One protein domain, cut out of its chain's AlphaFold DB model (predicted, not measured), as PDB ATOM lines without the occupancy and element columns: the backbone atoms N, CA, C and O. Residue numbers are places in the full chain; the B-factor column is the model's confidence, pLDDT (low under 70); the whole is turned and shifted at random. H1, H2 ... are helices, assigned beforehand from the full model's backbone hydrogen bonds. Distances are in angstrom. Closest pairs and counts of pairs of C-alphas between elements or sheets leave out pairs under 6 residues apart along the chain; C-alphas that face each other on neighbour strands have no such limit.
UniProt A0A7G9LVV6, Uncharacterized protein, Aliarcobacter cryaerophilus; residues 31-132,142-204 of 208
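What this domain is: This is residues 31 to 132 and 142 to 204 of the 208 residues of an uncharacterized protein of Aliarcobacter cryaerophilus (UniProt A0A7G9LVV6). Five helices, H3, H4, H5, H9 and H8, stand side by side in an uneven row, each running against the one before; H6 crosses one side of the row, and short H1 and H2 lie on the other side. The printed part has 165 residues with nine named helices, H1 to H9 in chain order, and no named strand: all helix. It is compact, with a radius of gyration of the C-alphas of 16.5 A, and spans 49 by 36 by 28 A.

How they stand to each other: Start at H1, residues 36 to 39, which touches H3, residues 51 to 63; their closest C-alphas, Leu 39 and Ile 54, are 7.1 A apart. Find H4, residues 69 to 81, and H5, residues 88 to 100: this hairpin touches at Ala 81 and Tyr 95, closest C-alphas 5.1 A apart, at a shallow tilt of 16 degrees. H2, residues 44 to 49, only just touches H5, at residues 92 to 96 alone, with 3 pairs of C-alphas within 8 A; the closest, Phe 44 and Lys 92, are 6.1 A apart. H6, residues 106 to 121, touches H4 with residues 106 to 110 alone; the closest C-alphas, Gly 74 and Leu 106, are 6.2 A apart. H7, residues 145 to 149, is close to H6 but not clearly touching, with C-alphas 121 and 148, the closest, 7.9 A apart. H8, residues 153 to 173, and H9, residues 178 to 203, form a hairpin at 22 degrees, with the C-alphas of Leu 168 and Tyr 184 closest, 5.4 A apart. H9 touches H5 with residues 190 to 202 alone, closest at the C-alphas of Ala 93 and Asn 197, 4.8 A apart. In H2 to H9 every O i to N i+4 pair is within hydrogen-bond range; H1 is too short for one.

Where its parts are: Find C-alpha 36 at (3.644, 113.895, 64.362), where H1 begins. H6 runs 22.1 A and H8 29.8 A; H9 runs 36.5 A to C-alpha 203 at (4.346, 97.939, 36.114).

The domain as a whole: The farthest C-alphas, Ser 32 and Ser 174, are 50.2 A apart. Residues 133 to 141 are not printed, leaving 17.5 A between C-alphas 132 and 142. Of the links printed whole, none is long. Only residue 204 has pLDDT under 70.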
ATOM      1  N   TYR A  31      -2.482 121.959  58.179       95.00
ATOM      2  CA  TYR A  31      -1.860 120.938  59.025       95.00
ATOM      3  C   TYR A  31      -1.759 121.337  60.503       95.00
ATOM      4  O   TYR A  31      -1.214 120.573  61.295       95.00
ATOM      5  N   SER A  32      -2.278 122.497  60.920       93.19
ATOM      6  CA  SER A  32      -2.118 123.024  62.291       93.19
ATOM      7  C   SER A  32      -2.582 122.072  63.402       93.19
ATOM      8  O   SER A  32      -2.116 122.159  64.536       93.19
ATOM      9  N   LYS A  33      -3.484 121.134  63.088       94.44
ATOM     10  CA  LYS A  33      -4.003 120.127  64.027       94.44
ATOM     11  C   LYS A  33      -3.357 118.749  63.898       94.44
ATOM     12  O   LYS A  33      -3.669 117.875  64.699       94.44
ATOM     13  N   TYR A  34      -2.475 118.549  62.922       97.25
ATOM     14  CA  TYR A  34      -1.834 117.258  62.698       97.25
ATOM     15  C   TYR A  34      -0.837 116.984  63.822       97.25
ATOM     16  O   TYR A  34      -0.047 117.855  64.209       97.25
ATOM     17  N   SER A  35      -0.881 115.772  64.359       96.75
ATOM     18  CA  SER A  35       0.168 115.226  65.209       96.75
ATOM     19  C   SER A  35       1.365 114.781  64.368       96.75
ATOM     20  O   SER A  35       1.292 114.670  63.145       96.75
ATOM     21  N   ALA A  36       2.477 114.467  65.030       94.94
ATOM     22  CA  ALA A  36       3.644 113.895  64.362       94.94
ATOM     23  C   ALA A  36       3.318 112.572  63.642       94.94
ATOM     24  O   ALA A  36       3.867 112.295  62.579       94.94
ATOM     25  N   ASP A  37       2.416 111.774  64.222       94.75
ATOM     26  CA  ASP A  37       1.949 110.527  63.626       94.75
ATOM     27  C   ASP A  37       1.106 110.795  62.372       94.75
ATOM     28  O   ASP A  37       1.315 110.121  61.366       94.75
ATOM     29  N   ASP A  38       0.236 111.810  62.395       96.94
ATOM     30  CA  ASP A  38      -0.572 112.201  61.230       96.94
ATOM     31  C   ASP A  38       0.311 112.699  60.081       96.94
ATOM     32  O   ASP A  38       0.111 112.308  58.931       96.94
ATOM     33  N   LEU A  39       1.341 113.501  60.381       96.56
ATOM     34  CA  LEU A  39       2.297 113.974  59.373       96.56
ATOM     35  C   LEU A  39       3.024 112.818  58.666       96.56
ATOM     36  O   LEU A  39       3.300 112.902  57.472       96.56
ATOM     37  N   MET A  40       3.312 111.721  59.375       95.00
ATOM     38  CA  MET A  40       3.953 110.538  58.788       95.00
ATOM     39  C   MET A  40       3.026 109.733  57.867       95.00
ATOM     40  O   MET A  40       3.506 108.857  57.150       95.00
ATOM     41  N   GLN A  41       1.716 109.985  57.896       96.25
ATOM     42  CA  GLN A  41       0.709 109.264  57.106       96.25
ATOM     43  C   GLN A  41       0.187 110.072  55.910       96.25
ATOM     44  O   GLN A  41      -0.654 109.574  55.164       96.25
ATOM     45  N   ILE A  42       0.686 111.294  55.696       96.62
ATOM     46  CA  ILE A  42       0.301 112.111  54.540       96.62
ATOM     47  C   ILE A  42       0.666 111.355  53.248       96.62
ATOM     48  O   ILE A  42       1.801 110.902  53.117       96.62
ATOM     49  N   PRO A  43      -0.255 111.185  52.285       96.50
ATOM     50  CA  PRO A  43       0.051 110.500  51.031       96.50
ATOM     51  C   PRO A  43       1.149 111.208  50.229       96.50
ATOM     52  O   PRO A  43       1.257 112.433  50.258       96.50
ATOM     53  N   PHE A  44       1.919 110.445  49.449       95.69
ATOM     54  CA  PHE A  44       3.030 110.959  48.637       95.69
ATOM     55  C   PHE A  44       2.642 112.173  47.773       95.69
ATOM     56  O   PHE A  44       3.355 113.177  47.753       95.69
ATOM     57  N   GLU A  45       1.508 112.100  47.074       93.25
ATOM     58  CA  GLU A  45       1.027 113.162  46.186       93.25
ATOM     59  C   GLU A  45       0.727 114.454  46.951       93.25
ATOM     60  O   GLU A  45       1.083 115.538  46.494       93.25
ATOM     61  N   GLU A  46       0.112 114.346  48.130       93.88
ATOM     62  CA  GLU A  46      -0.197 115.496  48.976       93.88
ATOM     63  C   GLU A  46       1.074 116.078  49.604       93.88
ATOM     64  O   GLU A  46       1.276 117.295  49.581       93.88
ATOM     65  N   ALA A  47       1.968 115.215  50.094       94.88
ATOM     66  CA  ALA A  47       3.227 115.612  50.712       94.88
ATOM     67  C   ALA A  47       4.141 116.361  49.733       94.88
ATOM     68  O   ALA A  47       4.750 117.368  50.095       94.88
ATOM     69  N   LYS A  48       4.186 115.923  48.470       92.00
ATOM     70  CA  LYS A  48       4.963 116.576  47.406       92.00
ATOM     71  C   LYS A  48       4.467 117.988  47.090       92.00
ATOM     72  O   LYS A  48       5.263 118.840  46.706       92.00
ATOM     73  N   LEU A  49       3.169 118.234  47.241       90.69
ATOM     74  CA  LEU A  49       2.539 119.523  46.948       90.69
ATOM     75  C   LEU A  49       2.570 120.496  48.129       90.69
ATOM     76  O   LEU A  49       2.570 121.706  47.919       90.69
ATOM     77  N   ASN A  50       2.602 119.980  49.359       93.44
ATOM     78  CA  ASN A  50       2.418 120.771  50.575       93.44
ATOM     79  C   ASN A  50       3.634 120.742  51.515       93.44
ATOM     80  O   ASN A  50       3.499 121.003  52.712       93.44
ATOM     81  N   GLN A  51       4.821 120.440  50.984       92.00
ATOM     82  CA  GLN A  51       6.033 120.228  51.776       92.00
ATOM     83  C   GLN A  51       6.343 121.392  52.732       92.00
ATOM     84  O   GLN A  51       6.654 121.148  53.892       92.00
ATOM     85  N   GLU A  52       6.213 122.646  52.287       92.56
ATOM     86  CA  GLU A  52       6.485 123.818  53.134       92.56
ATOM     87  C   GLU A  52       5.551 123.893  54.352       92.56
ATOM     88  O   GLU A  52       5.991 124.171  55.468       92.56
ATOM     89  N   SER A  53       4.259 123.610  54.161       94.19
ATOM     90  CA  SER A  53       3.272 123.614  55.245       94.19
ATOM     91  C   SER A  53       3.497 122.458  56.224       94.19
ATOM     92  O   SER A  53       3.334 122.631  57.432       94.19
ATOM     93  N   ILE A  54       3.911 121.295  55.713       95.81
ATOM     94  CA  ILE A  54       4.266 120.118  56.520       95.81
ATOM     95  C   ILE A  54       5.536 120.391  57.333       95.81
ATOM     96  O   ILE A  54       5.555 120.130  58.534       95.81
ATOM     97  N   ASP A  55       6.568 120.967  56.709       95.12
ATOM     98  CA  ASP A  55       7.821 121.362  57.364       95.12
ATOM     99  C   ASP A  55       7.558 122.383  58.479       95.12
ATOM    100  O   ASP A  55       8.093 122.254  59.582       95.12
ATOM    101  N   LYS A  56       6.684 123.363  58.224       96.19
ATOM    102  CA  LYS A  56       6.264 124.333  59.238       96.19
ATOM    103  C   LYS A  56       5.599 123.641  60.426       96.19
ATOM    104  O   LYS A  56       5.971 123.906  61.566       96.19
ATOM    105  N   ARG A  57       4.650 122.734  60.176       97.06
ATOM    106  CA  ARG A  57       3.969 122.006  61.253       97.06
ATOM    107  C   ARG A  57       4.927 121.117  62.044       97.06
ATOM    108  O   ARG A  57       4.818 121.031  63.265       97.06
ATOM    109  N   TYR A  58       5.867 120.464  61.366       96.31
ATOM    110  CA  TYR A  58       6.925 119.701  62.020       96.31
ATOM    111  C   TYR A  58       7.754 120.580  62.965       96.31
ATOM    112  O   TYR A  58       7.998 120.171  64.099       96.31
ATOM    113  N   GLN A  59       8.136 121.786  62.531       96.38
ATOM    114  CA  GLN A  59       8.897 122.715  63.364       96.38
ATOM    115  C   GLN A  59       8.101 123.166  64.594       96.38
ATOM    116  O   GLN A  59       8.631 123.113  65.696       96.38
ATOM    117  N   GLU A  60       6.822 123.518  64.434       97.06
ATOM    118  CA  GLU A  60       5.937 123.865  65.559       97.06
ATOM    119  C   GLU A  60       5.875 122.730  66.596       97.06
ATOM    120  O   GLU A  60       6.061 122.948  67.791       97.06
ATOM    121  N   LEU A  61       5.685 121.488  66.139       96.56
ATOM    122  CA  LEU A  61       5.682 120.317  67.018       96.56
ATOM    123  C   LEU A  61       7.035 120.097  67.710       96.56
ATOM    124  O   LEU A  61       7.064 119.613  68.843       96.56
ATOM    125  N   ALA A  62       8.147 120.381  67.026       94.00
ATOM    126  CA  ALA A  62       9.490 120.241  67.578       94.00
ATOM    127  C   ALA A  62       9.762 121.295  68.660       94.00
ATOM    128  O   ALA A  62      10.255 120.939  69.731       94.00
ATOM    129  N   ASP A  63       9.382 122.547  68.407       95.38
ATOM    130  CA  ASP A  63       9.520 123.666  69.343       95.38
ATOM    131  C   ASP A  63       8.677 123.441  70.612       95.38
ATOM    132  O   ASP A  63       9.136 123.719  71.721       95.38
ATOM    133  N   ASP A  64       7.493 122.836  70.470       92.94
ATOM    134  CA  ASP A  64       6.616 122.463  71.588       92.94
ATOM    135  C   ASP A  64       7.070 121.192  72.342       92.94
ATOM    136  O   ASP A  64       6.429 120.772  73.308       92.94
ATOM    137  N   GLY A  65       8.141 120.520  71.899       91.56
ATOM    138  CA  GLY A  65       8.617 119.263  72.493       91.56
ATOM    139  C   GLY A  65       7.717 118.046  72.227       91.56
ATOM    140  O   GLY A  65       7.860 117.008  72.873       91.56
ATOM    141  N   ASN A  66       6.805 118.137  71.255       91.06
ATOM    142  CA  ASN A  66       5.830 117.099  70.897       91.06
ATOM    143  C   ASN A  66       6.351 116.089  69.850       91.06
ATOM    144  O   ASN A  66       5.600 115.239  69.359       91.06
ATOM    145  N   ILE A  67       7.645 116.136  69.514       92.12
ATOM    146  CA  ILE A  67       8.308 115.206  68.591       92.12
ATOM    147  C   ILE A  67       9.130 114.166  69.359       92.12
ATOM    148  O   ILE A  67      10.078 114.480  70.073       92.12
ATOM    149  N   LYS A  68       8.809 112.884  69.151       91.81
ATOM    150  CA  LYS A  68       9.648 111.763  69.605       91.81
ATOM    151  C   LYS A  68      10.778 111.521  68.596       91.81
ATOM    152  O   LYS A  68      10.544 111.712  67.402       91.81
ATOM    153  N   PRO A  69      11.944 110.983  69.010       89.19
ATOM    154  CA  PRO A  69      13.072 110.736  68.101       89.19
ATOM    155  C   PRO A  69      12.704 109.938  66.841       89.19
ATOM    156  O   PRO A  69      13.087 110.304  65.735       89.19
ATOM    157  N   ARG A  70      11.872 108.898  66.983       88.81
ATOM    158  CA  ARG A  70      11.366 108.104  65.849       88.81
ATOM    159  C   ARG A  70      10.560 108.922  64.829       88.81
ATOM    160  O   ARG A  70      10.610 108.618  63.644       88.81
ATOM    161  N   HIS A  71       9.825 109.947  65.274       93.19
ATOM    162  CA  HIS A  71       9.040 110.802  64.384       93.19
ATOM    163  C   HIS A  71       9.961 111.755  63.625       93.19
ATOM    164  O   HIS A  71       9.777 111.934  62.431       93.19
ATOM    165  N   ALA A  72      10.988 112.302  64.287       92.06
ATOM    166  CA  ALA A  72      11.995 113.128  63.623       92.06
ATOM    167  C   ALA A  72      12.715 112.350  62.509       92.06
ATOM    168  O   ALA A  72      12.779 112.812  61.371       92.06
ATOM    169  N   VAL A  73      13.183 111.133  62.814       91.56
ATOM    170  CA  VAL A  73      13.827 110.251  61.826       91.56
ATOM    171  C   VAL A  73      12.867 109.908  60.686       91.56
ATOM    172  O   VAL A  73      13.234 110.021  59.520       91.56
ATOM    173  N   GLY A  74      11.628 109.526  61.008       93.56
ATOM    174  CA  GLY A  74      10.637 109.147  60.006       93.56
ATOM    175  C   GLY A  74      10.236 110.293  59.080       93.56
ATOM    176  O   GLY A  74      10.222 110.115  57.867       93.56
ATOM    177  N   LEU A  75       9.964 111.483  59.620       94.94
ATOM    178  CA  LEU A  75       9.597 112.657  58.823       94.94
ATOM    179  C   LEU A  75      10.757 113.132  57.943       94.94
ATOM    180  O   LEU A  75      10.534 113.475  56.782       94.94
ATOM    181  N   LEU A  76      11.996 113.079  58.444       93.75
ATOM    182  CA  LEU A  76      13.180 113.381  57.637       93.75
ATOM    183  C   LEU A  76      13.351 112.381  56.485       93.75
ATOM    184  O   LEU A  76      13.617 112.790  55.355       93.75
ATOM    185  N   ALA A  77      13.161 111.087  56.752       94.56
ATOM    186  CA  ALA A  77      13.242 110.045  55.733       94.56
ATOM    187  C   ALA A  77      12.156 110.208  54.658       94.56
ATOM    188  O   ALA A  77      12.459 110.176  53.466       94.56
ATOM    189  N   LEU A  78      10.909 110.454  55.070       96.75
ATOM    190  CA  LEU A  78       9.790 110.714  54.160       96.75
ATOM    191  C   LEU A  78      10.050 111.953  53.298       96.75
ATOM    192  O   LEU A  78       9.871 111.900  52.084       96.75
ATOM    193  N   LYS A  79      10.550 113.043  53.890       95.62
ATOM    194  CA  LYS A  79      10.962 114.247  53.155       95.62
ATOM    195  C   LYS A  79      12.056 113.950  52.129       95.62
ATOM    196  O   LYS A  79      11.958 114.407  50.992       95.62
ATOM    197  N   GLY A  80      13.073 113.174  52.506       92.50
ATOM    198  CA  GLY A  80      14.126 112.735  51.587       92.50
ATOM    199  C   GLY A  80      13.581 111.905  50.421       92.50
ATOM    200  O   GLY A  80      14.002 112.092  49.281       92.50
ATOM    201  N   ALA A  81      12.589 111.051  50.682       95.50
ATOM    202  CA  ALA A  81      11.964 110.203  49.672       95.50
ATOM    203  C   ALA A  81      11.147 110.974  48.621       95.50
ATOM    204  O   ALA A  81      11.053 110.512  47.488       95.50
ATOM    205  N   LEU A  82      10.617 112.166  48.938       94.62
ATOM    206  CA  LEU A  82       9.820 112.979  47.998       94.62
ATOM    207  C   LEU A  82      10.574 113.381  46.721       94.62
ATOM    208  O   LEU A  82       9.946 113.689  45.707       94.62
ATOM    209  N   ASN A  83      11.905 113.438  46.793       91.00
ATOM    210  CA  ASN A  83      12.785 113.860  45.705       91.00
ATOM    211  C   ASN A  83      14.067 113.017  45.644       91.00
ATOM    212  O   ASN A  83      15.121 113.520  45.245       91.00
ATOM    213  N   PHE A  84      13.978 111.754  46.055       91.94
ATOM    214  CA  PHE A  84      15.117 110.844  46.119       91.94
ATOM    215  C   PHE A  84      15.777 110.631  44.747       91.94
ATOM    216  O   PHE A  84      17.003 110.618  44.633       91.94
ATOM    217  N   SER A  85      14.974 110.535  43.690       91.19
ATOM    218  CA  SER A  85      15.401 110.333  42.309       91.19
ATOM    219  C   SER A  85      14.657 111.270  41.354       91.19
ATOM    220  O   SER A  85      13.664 111.901  41.685       91.19
ATOM    221  N   GLY A  86      15.121 111.377  40.115       88.12
ATOM    222  CA  GLY A  86      14.423 111.996  38.980       88.12
ATOM    223  C   GLY A  86      13.117 111.311  38.565       88.12
ATOM    224  O   GLY A  86      12.445 111.817  37.669       88.12
ATOM    225  N   ASN A  87      12.743 110.183  39.178       90.25
ATOM    226  CA  ASN A  87      11.600 109.370  38.780       90.25
ATOM    227  C   ASN A  87      10.543 109.328  39.894       90.25
ATOM    228  O   ASN A  87      10.716 108.682  40.924       90.25
ATOM    229  N   SER A  88       9.396 109.964  39.640       91.44
ATOM    230  CA  SER A  88       8.329 110.070  40.639       91.44
ATOM    231  C   SER A  88       7.714 108.725  41.041       91.44
ATOM    232  O   SER A  88       7.171 108.646  42.140       91.44
ATOM    233  N   SER A  89       7.774 107.689  40.196       92.44
ATOM    234  CA  SER A  89       7.309 106.341  40.554       92.44
ATOM    235  C   SER A  89       8.258 105.667  41.544       92.44
ATOM    236  O   SER A  89       7.798 105.038  42.492       92.44
ATOM    237  N   ILE A  90       9.573 105.838  41.362       93.94
ATOM    238  CA  ILE A  90      10.592 105.348  42.305       93.94
ATOM    239  C   ILE A  90      10.461 106.074  43.643       93.94
ATOM    240  O   ILE A  90      10.402 105.430  44.690       93.94
ATOM    241  N   ASP A  91      10.356 107.403  43.603       95.25
ATOM    242  CA  ASP A  91      10.193 108.240  44.794       95.25
ATOM    243  C   ASP A  91       8.944 107.835  45.584       95.25
ATOM    244  O   ASP A  91       9.006 107.626  46.795       95.25
ATOM    245  N   LYS A  92       7.817 107.643  44.882       96.06
ATOM    246  CA  LYS A  92       6.560 107.178  45.475       96.06
ATOM    247  C   LYS A  92       6.707 105.799  46.106       96.06
ATOM    248  O   LYS A  92       6.283 105.615  47.244       96.06
ATOM    249  N   ALA A  93       7.312 104.847  45.396       96.88
ATOM    250  CA  ALA A  93       7.523 103.501  45.915       96.88
ATOM    251  C   ALA A  93       8.360 103.521  47.200       96.88
ATOM    252  O   ALA A  93       7.984 102.892  48.188       96.88
ATOM    253  N   TYR A  94       9.451 104.291  47.214       97.31
ATOM    254  CA  TYR A  94      10.323 104.415  48.379       97.31
ATOM    255  C   TYR A  94       9.610 105.101  49.552       97.31
ATOM    256  O   TYR A  94       9.643 104.603  50.678       97.31
ATOM    257  N   TYR A  95       8.888 106.189  49.280       97.56
ATOM    258  CA  TYR A  95       8.081 106.906  50.267       97.56
ATOM    259  C   TYR A  95       7.041 105.994  50.929       97.56
ATOM    260  O   TYR A  95       6.963 105.919  52.154       97.56
ATOM    261  N   GLN A  96       6.276 105.246  50.130       97.31
ATOM    262  CA  GLN A  96       5.249 104.331  50.633       97.31
ATOM    263  C   GLN A  96       5.850 103.180  51.443       97.31
ATOM    264  O   GLN A  96       5.284 102.785  52.464       97.31
ATOM    265  N   THR A  97       7.027 102.680  51.056       97.81
ATOM    266  CA  THR A  97       7.745 101.685  51.861       97.81
ATOM    267  C   THR A  97       8.105 102.241  53.232       97.81
ATOM    268  O   THR A  97       7.843 101.583  54.240       97.81
ATOM    269  N   LEU A  98       8.639 103.465  53.301       96.88
ATOM    270  CA  LEU A  98       8.943 104.118  54.575       96.88
ATOM    271  C   LEU A  98       7.685 104.296  55.434       96.88
ATOM    272  O   LEU A  98       7.728 104.001  56.623       96.88
ATOM    273  N   GLN A  99       6.552 104.695  54.851       95.38
ATOM    274  CA  GLN A  99       5.291 104.817  55.600       95.38
ATOM    275  C   GLN A  99       4.803 103.490  56.187       95.38
ATOM    276  O   GLN A  99       4.282 103.468  57.300       95.38
ATOM    277  N   SER A 100       4.971 102.394  55.445       94.19
ATOM    278  CA  SER A 100       4.558 101.051  55.873       94.19
ATOM    279  C   SER A 100       5.526 100.379  56.855       94.19
ATOM    280  O   SER A 100       5.189  99.360  57.457       94.19
ATOM    281  N   SER A 101       6.729 100.931  57.023       93.56
ATOM    282  CA  SER A 101       7.765 100.343  57.871       93.56
ATOM    283  C   SER A 101       7.506 100.625  59.358       93.56
ATOM    284  O   SER A 101       7.085 101.734  59.706       93.56
ATOM    285  N   PRO A 102       7.814  99.681  60.269       90.94
ATOM    286  CA  PRO A 102       7.743  99.934  61.705       90.94
ATOM    287  C   PRO A 102       8.583 101.151  62.103       90.94
ATOM    288  O   PRO A 102       9.763 101.251  61.753       90.94
ATOM    289  N   LYS A 103       7.985 102.079  62.858       86.81
ATOM    290  CA  LYS A 103       8.599 103.376  63.196       86.81
ATOM    291  C   LYS A 103       9.886 103.218  64.001       86.81
ATOM    292  O   LYS A 103      10.783 104.049  63.900       86.81
ATOM    293  N   GLU A 104       9.980 102.154  64.791       85.69
ATOM    294  CA  GLU A 104      11.149 101.809  65.601       85.69
ATOM    295  C   GLU A 104      12.346 101.401  64.731       85.69
ATOM    296  O   GLU A 104      13.491 101.596  65.131       85.69
ATOM    297  N   ASN A 105      12.083 100.892  63.523       86.75
ATOM    298  CA  ASN A 105      13.099 100.374  62.609       86.75
ATOM    299  C   ASN A 105      13.527 101.390  61.545       86.75
ATOM    300  O   ASN A 105      14.521 101.152  60.860       86.75
ATOM    301  N   LEU A 106      12.826 102.525  61.411       90.12
ATOM    302  CA  LEU A 106      13.071 103.507  60.349       90.12
ATOM    303  C   LEU A 106      14.523 103.982  60.289       90.12
ATOM    304  O   LEU A 106      15.082 104.057  59.201       90.12
ATOM    305  N   GLY A 107      15.161 104.239  61.433       89.00
ATOM    306  CA  GLY A 107      16.568 104.655  61.460       89.00
ATOM    307  C   GLY A 107      17.518 103.604  60.879       89.00
ATOM    308  O   GLY A 107      18.406 103.945  60.105       89.00
ATOM    309  N   LEU A 108      17.293 102.326  61.190       90.69
ATOM    310  CA  LEU A 108      18.102 101.226  60.668       90.69
ATOM    311  C   LEU A 108      17.885 101.045  59.163       90.69
ATOM    312  O   LEU A 108      18.846 101.028  58.401       90.69
ATOM    313  N   VAL A 109      16.628 100.922  58.725       93.25
ATOM    314  CA  VAL A 109      16.328 100.588  57.322       93.25
ATOM    315  C   VAL A 109      16.662 101.733  56.370       93.25
ATOM    316  O   VAL A 109      17.125 101.481  55.263       93.25
ATOM    317  N   THR A 110      16.500 102.990  56.796       91.69
ATOM    318  CA  THR A 110      16.892 104.159  55.986       91.69
ATOM    319  C   THR A 110      18.402 104.238  55.815       91.69
ATOM    320  O   THR A 110      18.875 104.450  54.700       91.69
ATOM    321  N   TYR A 111      19.155 104.000  56.890       90.06
ATOM    322  CA  TYR A 111      20.611 103.980  56.850       90.06
ATOM    323  C   TYR A 111      21.147 102.838  55.977       90.06
ATOM    324  O   TYR A 111      21.955 103.071  55.077       90.06
ATOM    325  N   GLU A 112      20.649 101.616  56.180       92.69
ATOM    326  CA  GLU A 112      21.034 100.450  55.376       92.69
ATOM    327  C   GLU A 112      20.680 100.631  53.899       92.69
ATOM    328  O   GLU A 112      21.487 100.290  53.032       92.69
ATOM    329  N   PHE A 113      19.512 101.202  53.595       94.06
ATOM    330  CA  PHE A 113      19.131 101.531  52.225       94.06
ATOM    331  C   PHE A 113      20.098 102.534  51.602       94.06
ATOM    332  O   PHE A 113      20.647 102.271  50.536       94.06
ATOM    333  N   GLN A 114      20.349 103.661  52.272       90.50
ATOM    334  CA  GLN A 114      21.199 104.726  51.745       90.50
ATOM    335  C   GLN A 114      22.623 104.232  51.462       90.50
ATOM    336  O   GLN A 114      23.151 104.463  50.373       90.50
ATOM    337  N   MET A 115      23.228 103.523  52.413       88.75
ATOM    338  CA  MET A 115      24.608 103.049  52.291       88.75
ATOM    339  C   MET A 115      24.770 101.966  51.222       88.75
ATOM    340  O   MET A 115      25.775 101.939  50.509       88.75
ATOM    341  N   ASN A 116      23.796 101.063  51.094       92.25
ATOM    342  CA  ASN A 116      23.847 100.026  50.067       92.25
ATOM    343  C   ASN A 116      23.493 100.564  48.686       92.25
ATOM    344  O   ASN A 116      24.115 100.149  47.716       92.25
ATOM    345  N   PHE A 117      22.566 101.517  48.585       92.88
ATOM    346  CA  PHE A 117      22.233 102.164  47.318       92.88
ATOM    347  C   PHE A 117      23.429 102.933  46.747       92.88
ATOM    348  O   PHE A 117      23.751 102.802  45.567       92.88
ATOM    349  N   GLN A 118      24.137 103.685  47.596       89.19
ATOM    350  CA  GLN A 118      25.360 104.391  47.204       89.19
ATOM    351  C   GLN A 118      26.469 103.432  46.775       89.19
ATOM    352  O   GLN A 118      27.042 103.622  45.705       89.19
ATOM    353  N   GLY A 119      26.740 102.398  47.579       89.06
ATOM    354  CA  GLY A 119      27.750 101.395  47.242       89.06
ATOM    355  C   GLY A 119      27.422 100.680  45.932       89.06
ATOM    356  O   GLY A 119      28.265 100.604  45.043       89.06
ATOM    357  N   PHE A 120      26.172 100.249  45.754       92.19
ATOM    358  CA  PHE A 120      25.726  99.576  44.535       92.19
ATOM    359  C   PHE A 120      25.911 100.449  43.288       92.19
ATOM    360  O   PHE A 120      26.411  99.975  42.270       92.19
ATOM    361  N   ALA A 121      25.587 101.744  43.369       90.50
ATOM    362  CA  ALA A 121      25.799 102.679  42.262       90.50
ATOM    363  C   ALA A 121      27.284 102.874  41.894       90.50
ATOM    364  O   ALA A 121      27.589 103.314  40.787       90.50
ATOM    365  N   GLN A 122      28.204 102.543  42.803       88.38
ATOM    366  CA  GLN A 122      29.650 102.542  42.573       88.38
ATOM    367  C   GLN A 122      30.201 101.153  42.202       88.38
ATOM    368  O   GLN A 122      31.405 101.012  41.994       88.38
ATOM    369  N   GLY A 123      29.344 100.134  42.094       88.81
ATOM    370  CA  GLY A 123      29.743  98.755  41.816       88.81
ATOM    371  C   GLY A 123      30.240  97.979  43.039       88.81
ATOM    372  O   GLY A 123      30.903  96.959  42.868       88.81
ATOM    373  N   GLU A 124      29.951  98.441  44.260       89.06
ATOM    374  CA  GLU A 124      30.227  97.684  45.484       89.06
ATOM    375  C   GLU A 124      29.189  96.581  45.726       89.06
ATOM    376  O   GLU A 124      28.004  96.716  45.406       89.06
ATOM    377  N   ASP A 125      29.628  95.525  46.412       88.31
ATOM    378  CA  ASP A 125      28.738  94.490  46.921       88.31
ATOM    379  C   ASP A 125      27.805  95.028  48.019       88.31
ATOM    380  O   ASP A 125      28.207  95.743  48.946       88.31
ATOM    381  N   ILE A 126      26.542  94.601  47.963       90.38
ATOM    382  CA  ILE A 126      25.563  94.889  49.011       90.38
ATOM    383  C   ILE A 126      25.858  94.020  50.227       90.38
ATOM    384  O   ILE A 126      25.871  92.787  50.157       90.38
ATOM    385  N   SER A 127      26.058  94.665  51.369       86.12
ATOM    386  CA  SER A 127      26.344  94.006  52.639       86.12
ATOM    387  C   SER A 127      25.850  94.861  53.805       86.12
ATOM    388  O   SER A 127      25.737  96.082  53.668       86.12
ATOM    389  N   PRO A 128      25.551  94.248  54.964       84.31
ATOM    390  CA  PRO A 128      25.178  95.005  56.152       84.31
ATOM    391  C   PRO A 128      26.250  96.046  56.475       84.31
ATOM    392  O   PRO A 128      27.443  95.736  56.450       84.31
ATOM    393  N   THR A 129      25.849  97.277  56.783       80.25
ATOM    394  CA  THR A 129      26.799  98.396  56.923       80.25
ATOM    395  C   THR A 129      27.868  98.169  57.989       80.25
ATOM    396  O   THR A 129      29.007  98.585  57.813       80.25
ATOM    397  N   PHE A 130      27.539  97.456  59.064       76.12
ATOM    398  CA  PHE A 130      28.480  97.079  60.123       76.12
ATOM    399  C   PHE A 130      29.475  95.978  59.718       76.12
ATOM    400  O   PHE A 130      30.412  95.702  60.462       76.12
ATOM    401  N   MET A 131      29.274  95.325  58.569       74.12
ATOM    402  CA  MET A 131      30.230  94.386  57.971       74.12
ATOM    403  C   MET A 131      31.149  95.055  56.948       74.12
ATOM    404  O   MET A 131      32.136  94.444  56.543       74.12
ATOM    405  N   LYS A 132      30.839  96.284  56.518       71.19
ATOM    406  CA  LYS A 132      31.745  97.051  55.668       71.19
ATOM    407  C   LYS A 132      32.929  97.487  56.528       71.19
ATOM    408  O   LYS A 132      32.737  98.117  57.569       71.19
ATOM    409  N   LEU A 142      27.000 111.490  48.202       74.50
ATOM    410  CA  LEU A 142      25.562 111.476  47.995       74.50
ATOM    411  C   LEU A 142      25.301 111.487  46.489       74.50
ATOM    412  O   LEU A 142      25.677 112.439  45.802       74.50
ATOM    413  N   LEU A 143      24.653 110.435  45.983       80.69
ATOM    414  CA  LEU A 143      24.145 110.421  44.613       80.69
ATOM    415  C   LEU A 143      23.233 111.631  44.419       80.69
ATOM    416  O   LEU A 143      22.302 111.852  45.195       80.69
ATOM    417  N   ASN A 144      23.486 112.411  43.374       86.69
ATOM    418  CA  ASN A 144      22.523 113.421  42.965       86.69
ATOM    419  C   ASN A 144      21.295 112.756  42.322       86.69
ATOM    420  O   ASN A 144      21.321 111.590  41.924       86.69
ATOM    421  N   LYS A 145      20.224 113.536  42.166       85.81
ATOM    422  CA  LYS A 145      18.926 113.079  41.653       85.81
ATOM    423  C   LYS A 145      19.018 112.317  40.318       85.81
ATOM    424  O   LYS A 145      18.339 111.308  40.143       85.81
ATOM    425  N   ASN A 146      19.877 112.766  39.401       86.69
ATOM    426  CA  ASN A 146      20.052 112.146  38.083       86.69
ATOM    427  C   ASN A 146      20.860 110.846  38.162       86.69
ATOM    428  O   ASN A 146      20.549 109.875  37.470       86.69
ATOM    429  N   GLN A 147      21.882 110.817  39.019       88.81
ATOM    430  CA  GLN A 147      22.660 109.607  39.276       88.81
ATOM    431  C   GLN A 147      21.780 108.534  39.919       88.81
ATOM    432  O   GLN A 147      21.779 107.404  39.449       88.81
ATOM    433  N   ALA A 148      20.965 108.906  40.913       89.62
ATOM    434  CA  ALA A 148      20.017 107.998  41.551       89.62
ATOM    435  C   ALA A 148      19.031 107.392  40.541       89.62
ATOM    436  O   ALA A 148      18.811 106.189  40.559       89.62
ATOM    437  N   THR A 149      18.488 108.182  39.607       88.88
ATOM    438  CA  THR A 149      17.595 107.671  38.544       88.88
ATOM    439  C   THR A 149      18.247 106.667  37.610       88.88
ATOM    440  O   THR A 149      17.548 105.833  37.045       88.88
ATOM    441  N   SER A 150      19.559 106.766  37.416       91.00
ATOM    442  CA  SER A 150      20.285 105.924  36.463       91.00
ATOM    443  C   SER A 150      20.660 104.559  37.045       91.00
ATOM    444  O   SER A 150      21.184 103.717  36.319       91.00
ATOM    445  N   VAL A 151      20.420 104.338  38.341       93.62
ATOM    446  CA  VAL A 151      20.651 103.045  38.990       93.62
ATOM    447  C   VAL A 151      19.626 102.028  38.490       93.62
ATOM    448  O   VAL A 151      18.434 102.320  38.405       93.62
ATOM    449  N   ASP A 152      20.084 100.812  38.201       94.88
ATOM    450  CA  ASP A 152      19.202  99.672  37.956       94.88
ATOM    451  C   ASP A 152      18.549  99.238  39.280       94.88
ATOM    452  O   ASP A 152      19.147  98.527  40.091       94.88
ATOM    453  N   PHE A 153      17.330  99.728  39.523       94.50
ATOM    454  CA  PHE A 153      16.583  99.443  40.750       94.50
ATOM    455  C   PHE A 153      16.191  97.974  40.875       94.50
ATOM    456  O   PHE A 153      16.211  97.455  41.988       94.50
ATOM    457  N   ASP A 154      15.875  97.288  39.774       94.81
ATOM    458  CA  ASP A 154      15.555  95.861  39.823       94.81
ATOM    459  C   ASP A 154      16.781  95.067  40.284       94.81
ATOM    460  O   ASP A 154      16.689  94.259  41.213       94.81
ATOM    461  N   ALA A 155      17.951  95.327  39.693       96.62
ATOM    462  CA  ALA A 155      19.197  94.688  40.108       96.62
ATOM    463  C   ALA A 155      19.561  95.037  41.560       96.62
ATOM    464  O   ALA A 155      19.879  94.141  42.343       96.62
ATOM    465  N   PHE A 156      19.455  96.313  41.944       96.94
ATOM    466  CA  PHE A 156      19.733  96.768  43.307       96.94
ATOM    467  C   PHE A 156      18.850  96.063  44.346       96.94
ATOM    468  O   PHE A 156      19.363  95.479  45.304       96.94
ATOM    469  N   ILE A 157      17.529  96.085  44.151       97.06
ATOM    470  CA  ILE A 157      16.556  95.506  45.085       97.06
ATOM    471  C   ILE A 157      16.768  93.994  45.201       97.06
ATOM    472  O   ILE A 157      16.826  93.467  46.313       97.06
ATOM    473  N   ASN A 158      16.939  93.297  44.074       96.94
ATOM    474  CA  ASN A 158      17.166  91.851  44.068       96.94
ATOM    475  C   ASN A 158      18.471  91.472  44.781       96.94
ATOM    476  O   ASN A 158      18.478  90.551  45.601       96.94
ATOM    477  N   SER A 159      19.560  92.204  44.524       96.81
ATOM    478  CA  SER A 159      20.837  91.985  45.211       96.81
ATOM    479  C   SER A 159      20.737  92.262  46.712       96.81
ATOM    480  O   SER A 159      21.323  91.526  47.511       96.81
ATOM    481  N   ALA A 160      19.963  93.272  47.122       96.75
ATOM    482  CA  ALA A 160      19.758  93.581  48.531       96.75
ATOM    483  C   ALA A 160      18.986  92.473  49.250       96.75
ATOM    484  O   ALA A 160      19.453  91.977  50.277       96.75
ATOM    485  N   ILE A 161      17.861  92.025  48.685       97.62
ATOM    486  CA  ILE A 161      17.074  90.915  49.241       97.62
ATOM    487  C   ILE A 161      17.958  89.672  49.378       97.62
ATOM    488  O   ILE A 161      18.076  89.132  50.477       97.62
ATOM    489  N   ALA A 162      18.652  89.270  48.309       96.94
ATOM    490  CA  ALA A 162      19.499  88.080  48.322       96.94
ATOM    491  C   ALA A 162      20.614  88.158  49.383       96.94
ATOM    492  O   ALA A 162      20.863  87.188  50.108       96.94
ATOM    493  N   SER A 163      21.277  89.312  49.509       95.81
ATOM    494  CA  SER A 163      22.347  89.509  50.493       95.81
ATOM    495  C   SER A 163      21.821  89.472  51.930       95.81
ATOM    496  O   SER A 163      22.360  88.750  52.780       95.81
ATOM    497  N   PHE A 164      20.742  90.196  52.232       96.12
ATOM    498  CA  PHE A 164      20.195  90.244  53.588       96.12
ATOM    499  C   PHE A 164      19.495  88.942  53.993       96.12
ATOM    500  O   PHE A 164      19.617  88.536  55.148       96.12
ATOM    501  N   GLU A 165      18.866  88.209  53.069       97.12
ATOM    502  CA  GLU A 165      18.320  86.872  53.346       97.12
ATOM    503  C   GLU A 165      19.416  85.854  53.669       97.12
ATOM    504  O   GLU A 165      19.276  85.049  54.601       97.12
ATOM    505  N   LYS A 166      20.546  85.912  52.955       95.94
ATOM    506  CA  LYS A 166      21.722  85.088  53.262       95.94
ATOM    507  C   LYS A 166      22.249  85.385  54.667       95.94
ATOM    508  O   LYS A 166      22.538  84.455  55.423       95.94
ATOM    509  N   ASN A 167      22.342  86.661  55.044       94.25
ATOM    510  CA  ASN A 167      22.795  87.062  56.377       94.25
ATOM    511  C   ASN A 167      21.793  86.696  57.482       94.25
ATOM    512  O   ASN A 167      22.204  86.192  58.527       94.25
ATOM    513  N   LEU A 168      20.489  86.839  57.233       95.94
ATOM    514  CA  LEU A 168      19.430  86.377  58.132       95.94
ATOM    515  C   LEU A 168      19.514  84.866  58.367       95.94
ATOM    516  O   LEU A 168      19.433  84.402  59.505       95.94
ATOM    517  N   THR A 169      19.712  84.095  57.297       96.94
ATOM    518  CA  THR A 169      19.875  82.637  57.367       96.94
ATOM    519  C   THR A 169      21.094  82.273  58.202       96.94
ATOM    520  O   THR A 169      21.004  81.431  59.098       96.94
ATOM    521  N   LYS A 170      22.219  82.960  57.972       95.19
ATOM    522  CA  LYS A 170      23.438  82.784  58.761       95.19
ATOM    523  C   LYS A 170      23.188  83.085  60.240       95.19
ATOM    524  O   LYS A 170      23.491  82.230  61.064       95.19
ATOM    525  N   ALA A 171      22.577  84.226  60.563       94.00
ATOM    526  CA  ALA A 171      22.274  84.631  61.935       94.00
ATOM    527  C   ALA A 171      21.374  83.621  62.667       94.00
ATOM    528  O   ALA A 171      21.649  83.278  63.817       94.00
ATOM    529  N   LYS A 172      20.346  83.094  61.988       94.69
ATOM    530  CA  LYS A 172      19.481  82.023  62.510       94.69
ATOM    531  C   LYS A 172      20.271  80.734  62.751       94.69
ATOM    532  O   LYS A 172      20.193  80.158  63.829       94.69
ATOM    533  N   SER A 173      21.078  80.306  61.777       96.06
ATOM    534  CA  SER A 173      21.862  79.065  61.874       96.06
ATOM    535  C   SER A 173      22.965  79.110  62.937       96.06
ATOM    536  O   SER A 173      23.305  78.081  63.513       96.06
ATOM    537  N   SER A 174      23.511  80.296  63.222       94.12
ATOM    538  CA  SER A 174      24.545  80.494  64.237       94.12
ATOM    539  C   SER A 174      23.981  80.783  65.629       94.12
ATOM    540  O   SER A 174      24.758  81.130  66.513       94.12
ATOM    541  N   ASN A 175      22.658  80.698  65.822       91.19
ATOM    542  CA  ASN A 175      21.972  81.088  67.057       91.19
ATOM    543  C   ASN A 175      22.394  82.485  67.551       91.19
ATOM    544  O   ASN A 175      22.637  82.684  68.741       91.19
ATOM    545  N   ALA A 176      22.522  83.447  66.628       93.06
ATOM    546  CA  ALA A 176      22.774  84.836  66.998       93.06
ATOM    547  C   ALA A 176      21.640  85.359  67.894       93.06
ATOM    548  O   ALA A 176      20.525  84.835  67.858       93.06
ATOM    549  N   GLU A 177      21.900  86.414  68.668       94.62
ATOM    550  CA  GLU A 177      20.872  87.021  69.517       94.62
ATOM    551  C   GLU A 177      19.600  87.362  68.723       94.62
ATOM    552  O   GLU A 177      19.660  87.814  67.575       94.62
ATOM    553  N   ASN A 178      18.431  87.189  69.349       94.44
ATOM    554  CA  ASN A 178      17.141  87.482  68.715       94.44
ATOM    555  C   ASN A 178      17.057  88.932  68.208       94.44
ATOM    556  O   ASN A 178      16.435  89.188  67.184       94.44
ATOM    557  N   SER A 179      17.713  89.870  68.896       91.44
ATOM    558  CA  SER A 179      17.860  91.268  68.477       91.44
ATOM    559  C   SER A 179      18.476  91.382  67.077       91.44
ATOM    560  O   SER A 179      17.911  92.042  66.208       91.44
ATOM    561  N   VAL A 180      19.580  90.676  66.829       90.69
ATOM    562  CA  VAL A 180      20.295  90.643  65.545       90.69
ATOM    563  C   VAL A 180      19.446  89.975  64.466       90.69
ATOM    564  O   VAL A 180      19.345  90.479  63.348       90.69
ATOM    565  N   GLN A 181      18.783  88.863  64.793       94.06
ATOM    566  CA  GLN A 181      17.883  88.190  63.851       94.06
ATOM    567  C   GLN A 181      16.716  89.099  63.433       94.06
ATOM    568  O   GLN A 181      16.392  89.175  62.249       94.06
ATOM    569  N   ASN A 182      16.127  89.831  64.383       93.31
ATOM    570  CA  ASN A 182      15.029  90.763  64.131       93.31
ATOM    571  C   ASN A 182      15.467  91.973  63.298       93.31
ATOM    572  O   ASN A 182      14.704  92.427  62.448       93.31
ATOM    573  N   GLN A 183      16.691  92.473  63.493       92.00
ATOM    574  CA  GLN A 183      17.253  93.533  62.651       92.00
ATOM    575  C   GLN A 183      17.380  93.077  61.196       92.00
ATOM    576  O   GLN A 183      16.886  93.756  60.297       92.00
ATOM    577  N   TYR A 184      17.967  91.898  60.955       94.56
ATOM    578  CA  TYR A 184      18.052  91.337  59.606       94.56
ATOM    579  C   TYR A 184      16.676  91.096  58.986       94.56
ATOM    580  O   TYR A 184      16.471  91.423  57.821       94.56
ATOM    581  N   GLN A 185      15.730  90.558  59.760       95.50
ATOM    582  CA  GLN A 185      14.361  90.345  59.296       95.50
ATOM    583  C   GLN A 185      13.709  91.670  58.881       95.50
ATOM    584  O   GLN A 185      13.189  91.761  57.776       95.50
ATOM    585  N   GLY A 186      13.825  92.719  59.702       94.88
ATOM    586  CA  GLY A 186      13.283  94.039  59.385       94.88
ATOM    587  C   GLY A 186      13.873  94.654  58.113       94.88
ATOM    588  O   GLY A 186      13.143  95.278  57.346       94.88
ATOM    589  N   ILE A 187      15.166  94.444  57.845       95.81
ATOM    590  CA  ILE A 187      15.806  94.905  56.603       95.81
ATOM    591  C   ILE A 187      15.308  94.097  55.393       95.81
ATOM    592  O   ILE A 187      14.995  94.679  54.355       95.81
ATOM    593  N   VAL A 188      15.192  92.769  55.510       96.88
ATOM    594  CA  VAL A 188      14.634  91.920  54.440       96.88
ATOM    595  C   VAL A 188      13.195  92.329  54.119       96.88
ATOM    596  O   VAL A 188      12.858  92.520  52.950       96.88
ATOM    597  N   ASP A 189      12.362  92.501  55.144       97.31
ATOM    598  CA  ASP A 189      10.954  92.876  54.992       97.31
ATOM    599  C   ASP A 189      10.816  94.263  54.352       97.31
ATOM    600  O   ASP A 189       9.962  94.465  53.484       97.31
ATOM    601  N   PHE A 190      11.703  95.197  54.709       97.75
ATOM    602  CA  PHE A 190      11.792  96.510  54.077       97.75
ATOM    603  C   PHE A 190      12.049  96.405  52.568       97.75
ATOM    604  O   PHE A 190      11.291  96.966  51.777       97.75
ATOM    605  N   TYR A 191      13.080  95.660  52.148       97.88
ATOM    606  CA  TYR A 191      13.406  95.527  50.724       97.88
ATOM    607  C   TYR A 191      12.334  94.770  49.938       97.88
ATOM    608  O   TYR A 191      12.055  95.146  48.803       97.88
ATOM    609  N   LYS A 192      11.688  93.758  50.529       98.00
ATOM    610  CA  LYS A 192      10.545  93.071  49.901       98.00
ATOM    611  C   LYS A 192       9.354  94.005  49.717       98.00
ATOM    612  O   LYS A 192       8.786  94.076  48.634       98.00
ATOM    613  N   THR A 193       9.038  94.796  50.737       98.06
ATOM    614  CA  THR A 193       7.976  95.804  50.643       98.06
ATOM    615  C   THR A 193       8.317  96.870  49.598       98.06
ATOM    616  O   THR A 193       7.455  97.288  48.825       98.06
ATOM    617  N   PHE A 194       9.585  97.286  49.513       97.69
ATOM    618  CA  PHE A 194      10.051  98.175  48.450       97.69
ATOM    619  C   PHE A 194       9.946  97.549  47.067       97.69
ATOM    620  O   PHE A 194       9.471  98.219  46.157       97.69
ATOM    621  N   GLN A 195      10.297  96.274  46.914       97.56
ATOM    622  CA  GLN A 195      10.113  95.542  45.666       97.56
ATOM    623  C   GLN A 195       8.644  95.533  45.231       97.56
ATOM    624  O   GLN A 195       8.347  95.826  44.075       97.56
ATOM    625  N   ASP A 196       7.722  95.246  46.149       97.19
ATOM    626  CA  ASP A 196       6.286  95.229  45.862       97.19
ATOM    627  C   ASP A 196       5.775  96.608  45.435       97.19
ATOM    628  O   ASP A 196       5.065  96.726  44.434       97.19
ATOM    629  N   ASN A 197       6.154  97.661  46.161       96.56
ATOM    630  CA  ASN A 197       5.758  99.031  45.835       96.56
ATOM    631  C   ASN A 197       6.392  99.515  44.527       96.56
ATOM    632  O   ASN A 197       5.715 100.150  43.720       96.56
ATOM    633  N   PHE A 198       7.660  99.178  44.280       95.12
ATOM    634  CA  PHE A 198       8.366  99.493  43.040       95.12
ATOM    635  C   PHE A 198       7.705  98.800  41.851       95.12
ATOM    636  O   PHE A 198       7.392  99.458  40.859       95.12
ATOM    637  N   ASN A 199       7.409  97.504  41.967       94.25
ATOM    638  CA  ASN A 199       6.690  96.745  40.948       94.25
ATOM    639  C   ASN A 199       5.315  97.352  40.655       94.25
ATOM    640  O   ASN A 199       4.979  97.523  39.491       94.25
ATOM    641  N   LYS A 200       4.534  97.723  41.677       92.19
ATOM    642  CA  LYS A 200       3.240  98.400  41.477       92.19
ATOM    643  C   LYS A 200       3.417  99.739  40.755       92.19
ATOM    644  O   LYS A 200       2.790  99.970  39.731       92.19
ATOM    645  N   ALA A 201       4.331 100.584  41.228       87.75
ATOM    646  CA  ALA A 201       4.533 101.930  40.693       87.75
ATOM    647  C   ALA A 201       5.142 101.971  39.277       87.75
ATOM    648  O   ALA A 201       5.029 102.995  38.598       87.75
ATOM    649  N   THR A 202       5.817 100.901  38.842       81.31
ATOM    650  CA  THR A 202       6.501 100.832  37.536       81.31
ATOM    651  C   THR A 202       5.841  99.891  36.529       81.31
ATOM    652  O   THR A 202       6.050 100.071  35.331       81.31
ATOM    653  N   LYS A 203       5.039  98.914  36.980       72.44
ATOM    654  CA  LYS A 203       4.346  97.939  36.114       72.44
ATOM    655  C   LYS A 203       2.847  98.198  35.968       72.44
ATOM    656  O   LYS A 203       2.216  97.527  35.153       72.44
ATOM    657  N   GLU A 204       2.262  99.139  36.710       57.03
ATOM    658  CA  GLU A 204       0.907  99.604  36.400       57.03
ATOM    659  C   GLU A 204       0.890 100.233  34.994       57.03
ATOM    660  O   GLU A 204       1.697 101.126  34.708       57.03
TER     661      GLU A 204